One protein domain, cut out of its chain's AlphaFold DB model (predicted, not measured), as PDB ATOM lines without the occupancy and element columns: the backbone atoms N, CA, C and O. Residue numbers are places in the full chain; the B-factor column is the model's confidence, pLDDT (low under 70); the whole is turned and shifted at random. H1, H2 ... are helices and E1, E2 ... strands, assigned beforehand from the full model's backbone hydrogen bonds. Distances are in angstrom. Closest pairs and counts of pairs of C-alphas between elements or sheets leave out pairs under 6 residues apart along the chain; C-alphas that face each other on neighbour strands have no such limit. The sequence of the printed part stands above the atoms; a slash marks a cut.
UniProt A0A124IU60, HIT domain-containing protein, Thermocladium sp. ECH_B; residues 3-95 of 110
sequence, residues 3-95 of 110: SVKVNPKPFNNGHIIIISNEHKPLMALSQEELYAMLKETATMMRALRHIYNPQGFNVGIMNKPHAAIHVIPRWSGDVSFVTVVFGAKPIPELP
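AT A GLANCE: This is residues 3 to 95 of the 110 residues of the protein "HIT domain-containing protein" of Thermocladium sp. ECH_B (UniProt A0A124IU60). A twisted four-stranded sheet has one long helix, H1, lying along its strands over one face, while a short second helix, H2, lies away from the sheet toward one end of the longest axis. The other face of the sheet has no named helix. The printed part has 93 residues, with four named strands and two named helices in the order E1, E2, H1, E3, E4, H2; the sheet order is E1, E2, E4, E3, antiparallel throughout, and the class is mixed, helices and strands. The whole is only just compact, close to loose, with a radius of gyration of the C-alphas of 14.4 A, and elongated, spanning 43 by 27 by 20 A.

HOW THE PARTS SIT: The inner strand E4, residues 66 to 74, and the edge strand E3, residues 56 to 64, form an antiparallel hairpin at 161 degrees, with N 62 and O 68 within hydrogen-bond range at 2.8 A. On the other side of E4 is its antiparallel neighbour E2, residues 16 to 20, at 163 degrees; N 18 and O 69 are 2.8 A apart. E2 forms a second hairpin with the edge strand E1, residues 3 to 6, at 154 degrees, and N 5 and O 17 are 2.9 A apart. The sheet is only just strongly twisted, with C-alphas up to 4.3 A off its best plane. H1, residues 31 to 52, is on the sheet at a height of 8.1 A, over E2 and E4, and runs along the strands, at 14 degrees to E2 on the local plane. Its closest C-alphas to E2 are those of Met 37 and Ile 18, 6.6 A apart; to E4, those of Thr 41 and Val 71, 7.4 A apart. E1 and H1 are near each other. E2, H1 and E3 make a split strand-helix-strand unit, two strands running the same way with E4 between them, and its crossover is right-handed. The arrangement has two layers, H1 on one face of the sheet. H2, residues 81 to 86, is not on the sheet and is apart from H1. In H1 and H2 every O i to N i+4 pair is within hydrogen-bond range.

IN THESE COORDINATES: E1 begins at C-alpha 3, (26.388, -35.537, -42.013). H1 is 31.2 A from first to last C-alpha and begins at C-alpha 31, (27.710, -21.783, -51.747). E3 measures 25.5 A and E4 24.9 A; E2 is 13.4 A, E1 10.3 A and H2 8.0 A, ending at C-alpha 86, (48.425, -34.666, -15.985).

THE WHOLE: The C-alphas farthest apart, those of Glu 32 and Val 85, are 44.4 A apart. The printed part has no cut and no long link. Mean pLDDT of the printed part is 91.7, and of H2 78; no printed residue is under 70.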
ATOM      1  N   SER A   3      26.835 -34.687 -43.117       95.12
ATOM      2  CA  SER A   3      26.388 -35.537 -42.013       95.12
ATOM      3  C   SER A   3      26.772 -34.901 -40.678       95.12
ATOM      4  O   SER A   3      27.839 -34.296 -40.571       95.12
ATOM      5  N   VAL A   4      25.947 -35.089 -39.647       96.88
ATOM      6  CA  VAL A   4      26.271 -34.712 -38.262       96.88
ATOM      7  C   VAL A   4      26.701 -35.961 -37.496       96.88
ATOM      8  O   VAL A   4      26.033 -36.991 -37.551       96.88
ATOM      9  N   LYS A   5      27.833 -35.894 -36.794       95.88
ATOM     10  CA  LYS A   5      28.374 -37.002 -35.992       95.88
ATOM     11  C   LYS A   5      28.806 -36.510 -34.621       95.88
ATOM     12  O   LYS A   5      29.350 -35.418 -34.501       95.88
ATOM     13  N   VAL A   6      28.648 -37.342 -33.595       96.38
ATOM     14  CA  VAL A   6      29.331 -37.120 -32.313       96.38
ATOM     15  C   VAL A   6      30.793 -37.523 -32.475       96.38
ATOM     16  O   VAL A   6      31.091 -38.574 -33.049       96.38
ATOM     17  N   ASN A   7      31.716 -36.688 -32.001       94.50
ATOM     18  CA  ASN A   7      33.134 -37.007 -32.062       94.50
ATOM     19  C   ASN A   7      33.429 -38.208 -31.138       94.50
ATOM     20  O   ASN A   7      33.107 -38.137 -29.952       94.50
ATOM     21  N   PRO A   8      34.053 -39.299 -31.628       90.06
ATOM     22  CA  PRO A   8      34.389 -40.457 -30.794       90.06
ATOM     23  C   PRO A   8      35.449 -40.148 -29.726       90.06
ATOM     24  O   PRO A   8      35.544 -40.862 -28.732       90.06
ATOM     25  N   LYS A   9      36.242 -39.089 -29.928       89.62
ATOM     26  CA  LYS A   9      37.198 -38.543 -28.959       89.62
ATOM     27  C   LYS A   9      36.799 -37.095 -28.662       89.62
ATOM     28  O   LYS A   9      37.406 -36.163 -29.200       89.62
ATOM     29  N   PRO A  10      35.713 -36.889 -27.900       91.25
ATOM     30  CA  PRO A  10      35.196 -35.554 -27.639       91.25
ATOM     31  C   PRO A  10      36.232 -34.699 -26.893       91.25
ATOM     32  O   PRO A  10      37.120 -35.221 -26.234       91.25
ATOM     33  N   PHE A  11      36.137 -33.372 -27.010       88.31
ATOM     34  CA  PHE A  11      36.931 -32.457 -26.171       88.31
ATOM     35  C   PHE A  11      36.176 -32.096 -24.892       88.31
ATOM     36  O   PHE A  11      36.794 -31.801 -23.879       88.31
ATOM     37  N   ASN A  12      34.850 -32.083 -24.976       92.06
ATOM     38  CA  ASN A  12      33.878 -31.866 -23.917       92.06
ATOM     39  C   ASN A  12      32.621 -32.671 -24.282       92.06
ATOM     40  O   ASN A  12      32.451 -33.043 -25.451       92.06
ATOM     41  N   ASN A  13      31.728 -32.882 -23.313       92.69
ATOM     42  CA  ASN A  13      30.385 -33.408 -23.579       92.69
ATOM     43  C   ASN A  13      29.717 -32.591 -24.697       92.69
ATOM     44  O   ASN A  13      29.872 -31.368 -24.756       92.69
ATOM     45  N   GLY A  14      29.019 -33.264 -25.612       94.25
ATOM     46  CA  GLY A  14      28.385 -32.580 -26.738       94.25
ATOM     47  C   GLY A  14      29.315 -32.189 -27.895       94.25
ATOM     48  O   GLY A  14      28.870 -31.462 -28.778       94.25
ATOM     49  N   HIS A  15      30.583 -32.629 -27.936       97.00
ATOM     50  CA  HIS A  15      31.449 -32.365 -29.095       97.00
ATOM     51  C   HIS A  15      30.937 -33.108 -30.338       97.00
ATOM     52  O   HIS A  15      31.072 -34.329 -30.456       97.00
ATOM     53  N   ILE A  16      30.408 -32.348 -31.295       97.88
ATOM     54  CA  ILE A  16      29.921 -32.853 -32.579       97.88
ATOM     55  C   ILE A  16      30.734 -32.310 -33.757       97.88
ATOM     56  O   ILE A  16      31.478 -31.334 -33.641       97.88
ATOM     57  N   ILE A  17      30.560 -32.960 -34.902       97.31
ATOM     58  CA  ILE A  17      31.202 -32.643 -36.170       97.31
ATOM     59  C   ILE A  17      30.135 -32.637 -37.267       97.31
ATOM     60  O   ILE A  17      29.452 -33.644 -37.463       97.31
ATOM     61  N   ILE A  18      30.023 -31.531 -38.001       97.44
ATOM     62  CA  ILE A  18      29.262 -31.432 -39.249       97.44
ATOM     63  C   ILE A  18      30.265 -31.595 -40.391       97.44
ATOM     64  O   ILE A  18      31.122 -30.737 -40.578       97.44
ATOM     65  N   ILE A  19      30.203 -32.701 -41.130       95.81
ATOM     66  CA  ILE A  19      31.202 -33.069 -42.148       95.81
ATOM     67  C   ILE A  19      30.570 -33.184 -43.532       95.81
ATOM     68  O   ILE A  19      29.471 -33.724 -43.660       95.81
ATOM     69  N   SER A  20      31.257 -32.701 -44.570       94.12
ATOM     70  CA  SER A  20      30.831 -32.896 -45.960       94.12
ATOM     71  C   SER A  20      30.807 -34.389 -46.313       94.12
ATOM     72  O   SER A  20      31.745 -35.130 -46.006       94.12
ATOM     73  N   ASN A  21      29.741 -34.851 -46.974       91.31
ATOM     74  CA  ASN A  21      29.652 -36.255 -47.404       91.31
ATOM     75  C   ASN A  21      30.631 -36.549 -48.542       91.31
ATOM     76  O   ASN A  21      31.169 -37.648 -48.640       91.31
ATOM     77  N   GLU A  22      30.862 -35.551 -49.391       87.44
ATOM     78  CA  GLU A  22      31.856 -35.624 -50.449       87.44
ATOM     79  C   GLU A  22      33.252 -35.335 -49.899       87.44
ATOM     80  O   GLU A  22      33.424 -34.551 -48.956       87.44
ATOM     81  N   HIS A  23      34.255 -35.966 -50.511       89.12
ATOM     82  CA  HIS A  23      35.672 -35.785 -50.196       89.12
ATOM     83  C   HIS A  23      36.199 -34.468 -50.777       89.12
ATOM     84  O   HIS A  23      37.092 -34.448 -51.621       89.12
ATOM     85  N   LYS A  24      35.580 -33.366 -50.350       89.38
ATOM     86  CA  LYS A  24      35.857 -32.010 -50.809       89.38
ATOM     87  C   LYS A  24      36.465 -31.172 -49.687       89.38
ATOM     88  O   LYS A  24      35.899 -31.131 -48.587       89.38
ATOM     89  N   PRO A  25      37.563 -30.448 -49.963       93.81
ATOM     90  CA  PRO A  25      38.032 -29.418 -49.057       93.81
ATOM     91  C   PRO A  25      37.050 -28.241 -49.058       93.81
ATOM     92  O   PRO A  25      36.282 -28.055 -49.999       93.81
ATOM     93  N   LEU A  26      37.131 -27.393 -48.035       93.94
ATOM     94  CA  LEU A  26      36.257 -26.231 -47.843       93.94
ATOM     95  C   LEU A  26      36.170 -25.334 -49.090       93.94
ATOM     96  O   LEU A  26      35.094 -24.868 -49.438       93.94
ATOM     97  N   MET A  27      37.299 -25.124 -49.774       93.69
ATOM     98  CA  MET A  27      37.400 -24.277 -50.971       93.69
ATOM     99  C   MET A  27      36.698 -24.858 -52.208       93.69
ATOM    100  O   MET A  27      36.500 -24.138 -53.178       93.69
ATOM    101  N   ALA A  28      36.357 -26.149 -52.191       94.19
ATOM    102  CA  ALA A  28      35.681 -26.841 -53.287       94.19
ATOM    103  C   ALA A  28      34.181 -27.055 -53.024       94.19
ATOM    104  O   ALA A  28      33.506 -27.681 -53.842       94.19
ATOM    105  N   LEU A  29      33.673 -26.583 -51.883       93.88
ATOM    106  CA  LEU A  29      32.251 -26.630 -51.572       93.88
ATOM    107  C   LEU A  29      31.499 -25.523 -52.317       93.88
ATOM    108  O   LEU A  29      31.985 -24.395 -52.424       93.88
ATOM    109  N   SER A  30      30.297 -25.835 -52.797       95.62
ATOM    110  CA  SER A  30      29.396 -24.829 -53.360       95.62
ATOM    111  C   SER A  30      28.877 -23.872 -52.277       95.62
ATOM    112  O   SER A  30      28.961 -24.143 -51.074       95.62
ATOM    113  N   GLN A  31      28.305 -22.738 -52.689       96.62
ATOM    114  CA  GLN A  31      27.710 -21.783 -51.747       96.62
ATOM    115  C   GLN A  31      26.559 -22.417 -50.958       96.62
ATOM    116  O   GLN A  31      26.422 -22.192 -49.755       96.62
ATOM    117  N   GLU A  32      25.774 -23.265 -51.618       96.44
ATOM    118  CA  GLU A  32      24.690 -24.028 -51.013       96.44
ATOM    119  C   GLU A  32      25.231 -25.018 -49.973       96.44
ATOM    120  O   GLU A  32      24.642 -25.149 -48.900       96.44
ATOM    121  N   GLU A  33      26.370 -25.671 -50.248       95.19
ATOM    122  CA  GLU A  33      27.009 -26.622 -49.326       95.19
ATOM    123  C   GLU A  33      27.478 -25.916 -48.055       95.19
ATOM    124  O   GLU A  33      27.157 -26.343 -46.942       95.19
ATOM    125  N   LEU A  34      28.175 -24.790 -48.222       95.75
ATOM    126  CA  LEU A  34      28.648 -23.958 -47.120       95.75
ATOM    127  C   LEU A  34      27.489 -23.438 -46.264       95.75
ATOM    128  O   LEU A  34      27.516 -23.565 -45.037       95.75
ATOM    129  N   TYR A  35      26.455 -22.887 -46.905       97.06
ATOM    130  CA  TYR A  35      25.286 -22.362 -46.208       97.06
ATOM    131  C   TYR A  35      24.550 -23.457 -45.435       97.06
ATOM    132  O   TYR A  35      24.215 -23.263 -44.266       97.06
ATOM    133  N   ALA A  36      24.329 -24.621 -46.048       97.12
ATOM    134  CA  ALA A  36      23.614 -25.716 -45.406       97.12
ATOM    135  C   ALA A  36      24.377 -26.257 -44.184       97.12
ATOM    136  O   ALA A  36      23.781 -26.430 -43.121       97.12
ATOM    137  N   MET A  37      25.700 -26.432 -44.291       97.12
ATOM    138  CA  MET A  37      26.539 -26.857 -43.164       97.12
ATOM    139  C   MET A  37      26.542 -25.835 -42.018       97.12
ATOM    140  O   MET A  37      26.481 -26.212 -40.843       97.12
ATOM    141  N   LEU A  38      26.586 -24.537 -42.332       97.62
ATOM    142  CA  LEU A  38      26.562 -23.482 -41.317       97.62
ATOM    143  C   LEU A  38      25.179 -23.335 -40.664       97.62
ATOM    144  O   LEU A  38      25.079 -23.150 -39.450       97.62
ATOM    145  N   LYS A  39      24.104 -23.470 -41.448       98.12
ATOM    146  CA  LYS A  39      22.727 -23.489 -40.942       98.12
ATOM    147  C   LYS A  39      22.518 -24.658 -39.980       98.12
ATOM    148  O   LYS A  39      21.967 -24.456 -38.898       98.12
ATOM    149  N   GLU A  40      23.002 -25.848 -40.336       98.06
ATOM    150  CA  GLU A  40      22.970 -27.020 -39.455       98.06
ATOM    151  C   GLU A  40      23.748 -26.769 -38.162       98.06
ATOM    152  O   GLU A  40      23.250 -27.038 -37.071       98.06
ATOM    153  N   THR A  41      24.943 -26.186 -38.273       98.25
ATOM    154  CA  THR A  41      25.781 -25.822 -37.122       98.25
ATOM    155  C   THR A  41      24.999 -24.966 -36.118       98.25
ATOM    156  O   THR A  41      24.992 -25.267 -34.925       98.25
ATOM    157  N   ALA A  42      24.272 -23.947 -36.591       98.25
ATOM    158  CA  ALA A  42      23.435 -23.106 -35.734       98.25
ATOM    159  C   ALA A  42      22.278 -23.880 -35.072       98.25
ATOM    160  O   ALA A  42      21.980 -23.654 -33.897       98.25
ATOM    161  N   THR A  43      21.634 -24.803 -35.795       97.94
ATOM    162  CA  THR A  43      20.588 -25.677 -35.236       97.94
ATOM    163  C   THR A  43      21.142 -26.571 -34.135       97.94
ATOM    164  O   THR A  43      20.583 -26.605 -33.039       97.94
ATOM    165  N   MET A  44      22.282 -27.218 -34.372       98.12
ATOM    166  CA  MET A  44      22.911 -28.075 -33.374       98.12
ATOM    167  C   MET A  44      23.383 -27.301 -32.143       98.12
ATOM    168  O   MET A  44      23.247 -27.790 -31.027       98.12
ATOM    169  N   MET A  45      23.890 -26.076 -32.305       98.38
ATOM    170  CA  MET A  45      24.259 -25.226 -31.167       98.38
ATOM    171  C   MET A  45      23.058 -24.887 -30.277       98.38
ATOM    172  O   MET A  45      23.214 -24.831 -29.057       98.38
ATOM    173  N   ARG A  46      21.866 -24.675 -30.855       98.12
ATOM    174  CA  ARG A  46      20.632 -24.495 -30.073       98.12
ATOM    175  C   ARG A  46      20.281 -25.770 -29.316       98.12
ATOM    176  O   ARG A  46      20.158 -25.709 -28.098       98.12
ATOM    177  N   ALA A  47      20.227 -26.913 -30.000       98.00
ATOM    178  CA  ALA A  47      19.930 -28.204 -29.374       98.00
ATOM    179  C   ALA A  47      20.904 -28.524 -28.223       98.00
ATOM    180  O   ALA A  47      20.491 -28.771 -27.095       98.00
ATOM    181  N   LEU A  48      22.213 -28.401 -28.460       97.56
ATOM    182  CA  LEU A  48      23.238 -28.593 -27.427       97.56
ATOM    183  C   LEU A  48      23.095 -27.606 -26.264       97.56
ATOM    184  O   LEU A  48      23.445 -27.943 -25.133       97.56
ATOM    185  N   ARG A  49      22.586 -26.393 -26.520       97.50
ATOM    186  CA  ARG A  49      22.309 -25.422 -25.463       97.50
ATOM    187  C   ARG A  49      21.137 -25.844 -24.584       97.50
ATOM    188  O   ARG A  49      21.258 -25.715 -23.372       97.50
ATOM    189  N   HIS A  50      20.072 -26.381 -25.167       97.06
ATOM    190  CA  HIS A  50      18.953 -26.942 -24.409       97.06
ATOM    191  C   HIS A  50      19.373 -28.171 -23.593       97.06
ATOM    192  O   HIS A  50      19.056 -28.248 -22.410       97.06
ATOM    193  N   ILE A  51      20.156 -29.077 -24.187       96.25
ATOM    194  CA  ILE A  51      20.577 -30.331 -23.541       96.25
ATOM    195  C   ILE A  51      21.561 -30.081 -22.389       96.25
ATOM    196  O   ILE A  51      21.419 -30.666 -21.318       96.25
ATOM    197  N   TYR A  52      22.578 -29.237 -22.600       95.50
ATOM    198  CA  TYR A  52      23.718 -29.145 -21.679       95.50
ATOM    199  C   TYR A  52      23.905 -27.785 -20.997       95.50
ATOM    200  O   TYR A  52      24.772 -27.658 -20.132       95.50
ATOM    201  N   ASN A  53      23.149 -26.758 -21.393       96.38
ATOM    202  CA  ASN A  53      23.281 -25.385 -20.896       96.38
ATOM    203  C   ASN A  53      24.750 -24.873 -20.804       96.38
ATOM    204  O   ASN A  53      25.190 -24.419 -19.742       96.38
ATOM    205  N   PRO A  54      25.556 -24.966 -21.884       96.75
ATOM    206  CA  PRO A  54      26.904 -24.423 -21.913       96.75
ATOM    207  C   PRO A  54      26.880 -22.894 -21.935       96.75
ATOM    208  O   PRO A  54      26.004 -22.259 -22.528       96.75
ATOM    209  N   GLN A  55      27.907 -22.290 -21.344       96.75
ATOM    210  CA  GLN A  55      28.071 -20.833 -21.313       96.75
ATOM    211  C   GLN A  55      28.547 -20.282 -22.663       96.75
ATOM    212  O   GLN A  55      28.290 -19.126 -22.995       96.75
ATOM    213  N   GLY A  56      29.204 -21.114 -23.475       96.00
ATOM    214  CA  GLY A  56      29.680 -20.736 -24.799       96.00
ATOM    215  C   GLY A  56      29.967 -21.931 -25.696       96.00
ATOM    216  O   GLY A  56      29.781 -23.085 -25.315       96.00
ATOM    217  N   PHE A  57      30.437 -21.638 -26.904       97.75
ATOM    218  CA  PHE A  57      30.837 -22.636 -27.888       97.75
ATOM    219  C   PHE A  57      32.137 -22.205 -28.558       97.75
ATOM    220  O   PHE A  57      32.310 -21.028 -28.874       97.75
ATOM    221  N   ASN A  58      33.019 -23.161 -28.841       97.31
ATOM    222  CA  ASN A  58      34.000 -22.987 -29.904       97.31
ATOM    223  C   ASN A  58      33.498 -23.683 -31.160       97.31
ATOM    224  O   ASN A  58      33.113 -24.852 -31.116       97.31
ATOM    225  N   VAL A  59      33.529 -22.949 -32.268       97.62
ATOM    226  CA  VAL A  59      33.202 -23.456 -33.595       97.62
ATOM    227  C   VAL A  59      34.438 -23.279 -34.460       97.62
ATOM    228  O   VAL A  59      34.965 -22.173 -34.561       97.62
ATOM    229  N   GLY A  60      34.935 -24.370 -35.031       96.25
ATOM    230  CA  GLY A  60      36.171 -24.363 -35.808       96.25
ATOM    231  C   GLY A  60      36.074 -25.281 -37.012       96.25
ATOM    232  O   GLY A  60      35.423 -26.320 -36.951       96.25
ATOM    233  N   ILE A  61      36.730 -24.903 -38.105       95.69
ATOM    234  CA  ILE A  61      36.746 -25.696 -39.333       95.69
ATOM    235  C   ILE A  61      38.066 -26.456 -39.412       95.69
ATOM    236  O   ILE A  61      39.140 -25.856 -39.386       95.69
ATOM    237  N   MET A  62      37.986 -27.777 -39.544       93.50
ATOM    238  CA  MET A  62      39.108 -28.613 -39.938       93.50
ATOM    239  C   MET A  62      38.960 -28.969 -41.414       93.50
ATOM    240  O   MET A  62      37.945 -29.515 -41.836       93.50
ATOM    241  N   ASN A  63      39.983 -28.648 -42.198       88.81
ATOM    242  CA  ASN A  63      39.997 -28.884 -43.635       88.81
ATOM    243  C   ASN A  63      41.038 -29.956 -43.978       88.81
ATOM    244  O   ASN A  63      42.194 -29.633 -44.248       88.81
ATOM    245  N   LYS A  64      40.651 -31.235 -43.894       77.25
ATOM    246  CA  LYS A  64      41.529 -32.382 -44.179       77.25
ATOM    247  C   LYS A  64      40.742 -33.520 -44.829       77.25
ATOM    248  O   LYS A  64      39.921 -34.142 -44.163       77.25
ATOM    249  N   PRO A  65      41.070 -33.902 -46.067       81.75
ATOM    250  CA  PRO A  65      40.513 -33.321 -47.290       81.75
ATOM    251  C   PRO A  65      38.967 -33.290 -47.365       81.75
ATOM    252  O   PRO A  65      38.438 -32.776 -48.338       81.75
ATOM    253  N   HIS A  66      38.237 -33.769 -46.354       87.31
ATOM    254  CA  HIS A  66      36.848 -33.394 -46.085       87.31
ATOM    255  C   HIS A  66      36.798 -32.110 -45.244       87.31
ATOM    256  O   HIS A  66      37.547 -31.957 -44.272       87.31
ATOM    257  N   ALA A  67      35.889 -31.201 -45.585       93.88
ATOM    258  CA  ALA A  67      35.563 -30.066 -44.735       93.88
ATOM    259  C   ALA A  67      34.705 -30.526 -43.547       93.88
ATOM    260  O   ALA A  67      33.653 -31.146 -43.724       93.88
ATOM    261  N   ALA A  68      35.143 -30.207 -42.330       96.00
ATOM    262  CA  ALA A  68      34.449 -30.561 -41.100       96.00
ATOM    263  C   ALA A  68      34.353 -29.359 -40.152       96.00
ATOM    264  O   ALA A  68      35.365 -28.761 -39.792       96.00
ATOM    265  N   ILE A  69      33.140 -29.023 -39.717       97.62
ATOM    266  CA  ILE A  69      32.876 -28.006 -38.699       97.62
ATOM    267  C   ILE A  69      32.740 -28.711 -37.354       97.62
ATOM    268  O   ILE A  69      31.820 -29.496 -37.134       97.62
ATOM    269  N   HIS A  70      33.661 -28.423 -36.447       97.69
ATOM    270  CA  HIS A  70      33.618 -28.873 -35.067       97.69
ATOM    271  C   HIS A  70      32.827 -27.881 -34.224       97.69
ATOM    272  O   HIS A  70      33.084 -26.679 -34.289       97.69
ATOM    273  N   VAL A  71      31.921 -28.393 -33.393       98.19
ATOM    274  CA  VAL A  71      31.181 -27.608 -32.398       98.19
ATOM    275  C   VAL A  71      31.476 -28.188 -31.025       98.19
ATOM    276  O   VAL A  71      31.195 -29.357 -30.760       98.19
ATOM    277  N   ILE A  72      32.068 -27.371 -30.158       97.19
ATOM    278  CA  ILE A  72      32.524 -27.777 -28.828       97.19
ATOM    279  C   ILE A  72      31.829 -26.889 -27.789       97.19
ATOM    280  O   ILE A  72      32.175 -25.707 -27.688       97.19
ATOM    281  N   PRO A  73      30.870 -27.423 -27.014       96.94
ATOM    282  CA  PRO A  73      30.305 -26.731 -25.855       96.94
ATOM    283  C   PRO A  73      31.386 -26.383 -24.822       96.94
ATOM    284  O   PRO A  73      32.303 -27.178 -24.600       96.94
ATOM    285  N   ARG A  74      31.301 -25.200 -24.200       94.81
ATOM    286  CA  ARG A  74      32.284 -24.683 -23.231       94.81
ATOM    287  C   ARG A  74      31.625 -24.243 -21.923       94.81
ATOM    288  O   ARG A  74      30.553 -23.630 -21.934       94.81
ATOM    289  N   TRP A  75      32.334 -24.479 -20.822       93.06
ATOM    290  CA  TRP A  75      31.992 -24.005 -19.477       93.06
ATOM    291  C   TRP A  75      33.201 -23.349 -18.817       93.06
ATOM    292  O   TRP A  75      34.350 -23.690 -19.096       93.06
ATOM    293  N   SER A  76      32.943 -22.425 -17.902       87.12
ATOM    294  CA  SER A  76      33.937 -21.900 -16.978       87.12
ATOM    295  C   SER A  76      34.502 -23.052 -16.151       87.12
ATOM    296  O   SER A  76      33.747 -23.831 -15.568       87.12
ATOM    297  N   GLY A  77      35.828 -23.182 -16.131       82.12
ATOM    298  CA  GLY A  77      36.507 -24.275 -15.434       82.12
ATOM    299  C   GLY A  77      36.459 -25.630 -16.152       82.12
ATOM    300  O   GLY A  77      36.826 -26.635 -15.551       82.12
ATOM    301  N   ASP A  78      36.070 -25.690 -17.434       80.50
ATOM    302  CA  ASP A  78      36.100 -26.941 -18.215       80.50
ATOM    303  C   ASP A  78      37.514 -27.446 -18.560       80.50
ATOM    304  O   ASP A  78      37.686 -28.514 -19.156       80.50
ATOM    305  N   VAL A  79      38.534 -26.692 -18.151       77.00
ATOM    306  CA  VAL A  79      39.914 -27.144 -18.009       77.00
ATOM    307  C   VAL A  79      40.176 -27.322 -16.516       77.00
ATOM    308  O   VAL A  79      40.264 -26.349 -15.770       77.00
ATOM    309  N   SER A  80      40.279 -28.576 -16.078       73.56
ATOM    310  CA  SER A  80      40.505 -28.917 -14.669       73.56
ATOM    311  C   SER A  80      41.998 -28.959 -14.322       73.56
ATOM    312  O   SER A  80      42.844 -29.092 -15.210       73.56
ATOM    313  N   PHE A  81      42.331 -28.937 -13.025       74.00
ATOM    314  CA  PHE A  81      43.696 -29.195 -12.535       74.00
ATOM    315  C   PHE A  81      44.278 -30.486 -13.125       74.00
ATOM    316  O   PHE A  81      45.434 -30.512 -13.538       74.00
ATOM    317  N   VAL A  82      43.454 -31.536 -13.239       73.69
ATOM    318  CA  VAL A  82      43.871 -32.819 -13.813       73.69
ATOM    319  C   VAL A  82      44.321 -32.659 -15.266       73.69
ATOM    320  O   VAL A  82      45.330 -33.227 -15.674       73.69
ATOM    321  N   THR A  83      43.619 -31.827 -16.033       79.88
ATOM    322  CA  THR A  83      43.973 -31.523 -17.424       79.88
ATOM    323  C   THR A  83      45.269 -30.738 -17.531       79.88
ATOM    324  O   THR A  83      46.078 -31.041 -18.400       79.88
ATOM    325  N   VAL A  84      45.495 -29.772 -16.641       78.12
ATOM    326  CA  VAL A  84      46.712 -28.948 -16.660       78.12
ATOM    327  C   VAL A  84      47.940 -29.743 -16.213       78.12
ATOM    328  O   VAL A  84      48.979 -29.669 -16.858       78.12
ATOM    329  N   VAL A  85      47.829 -30.510 -15.126       79.12
ATOM    330  CA  VAL A  85      48.979 -31.175 -14.492       79.12
ATOM    331  C   VAL A  85      49.280 -32.539 -15.099       79.12
ATOM    332  O   VAL A  85      50.445 -32.895 -15.247       79.12
ATOM    333  N   PHE A  86      48.254 -33.300 -15.481       81.25
ATOM    334  CA  PHE A  86      48.425 -34.666 -15.985       81.25
ATOM    335  C   PHE A  86      48.151 -34.797 -17.488       81.25
ATOM    336  O   PHE A  86      48.228 -35.900 -18.022       81.25
ATOM    337  N   GLY A  87      47.786 -33.710 -18.179       79.69
ATOM    338  CA  GLY A  87      47.441 -33.743 -19.606       79.69
ATOM    339  C   GLY A  87      46.190 -34.575 -19.925       79.69
ATOM    340  O   GLY A  87      45.915 -34.857 -21.090       79.69
ATOM    341  N   ALA A  88      45.431 -34.984 -18.904       79.62
ATOM    342  CA  ALA A  88      44.273 -35.856 -19.031       79.62
ATOM    343  C   ALA A  88      42.977 -35.060 -18.852       79.62
ATOM    344  O   ALA A  88      42.794 -34.338 -17.868       79.62
ATOM    345  N   LYS A  89      42.043 -35.201 -19.794       78.50
ATOM    346  CA  LYS A  89      40.739 -34.543 -19.711       78.50
ATOM    347  C   LYS A  89      39.637 -35.569 -19.440       78.50
ATOM    348  O   LYS A  89      39.301 -36.323 -20.352       78.50
ATOM    349  N   PRO A  90      39.087 -35.632 -18.212       76.81
ATOM    350  CA  PRO A  90      37.956 -36.500 -17.934       76.81
ATOM    351  C   PRO A  90      36.727 -35.983 -18.680       76.81
ATOM    352  O   PRO A  90      36.408 -34.795 -18.627       76.81
ATOM    353  N   ILE A  91      36.045 -36.882 -19.381       79.19
ATOM    354  CA  ILE A  91      34.799 -36.592 -20.089       79.19
ATOM    355  C   ILE A  91      33.730 -37.459 -19.434       79.19
ATOM    356  O   ILE A  91      33.781 -38.679 -19.590       79.19
ATOM    357  N   PRO A  92      32.818 -36.864 -18.644       75.81
ATOM    358  CA  PRO A  92      31.892 -37.629 -17.809       75.81
ATOM    359  C   PRO A  92      30.893 -38.482 -18.594       75.81
ATOM    360  O   PRO A  92      30.285 -39.387 -18.030       75.81
ATOM    361  N   GLU A  93      30.694 -38.185 -19.879       86.00
ATOM    362  CA  GLU A  93      29.657 -38.795 -20.698       86.00
ATOM    363  C   GLU A  93      30.232 -39.538 -21.911       86.00
ATOM    364  O   GLU A  93      31.128 -39.058 -22.607       86.00
ATOM    365  N   LEU A  94      29.674 -40.719 -22.196       90.44
ATOM    366  CA  LEU A  94      29.990 -41.474 -23.407       90.44
ATOM    367  C   LEU A  94      29.407 -40.783 -24.654       90.44
ATOM    368  O   LEU A  94      28.252 -40.357 -24.619       90.44
ATOM    369  N   PRO A  95      30.106 -40.797 -25.807       91.31
ATOM    370  CA  PRO A  95      29.585 -40.240 -27.061       91.31
ATOM    371  C   PRO A  95      28.200 -40.767 -27.480       91.31
ATOM    372  O   PRO A  95      27.432 -40.057 -28.130       91.31
TER     373      PRO A  95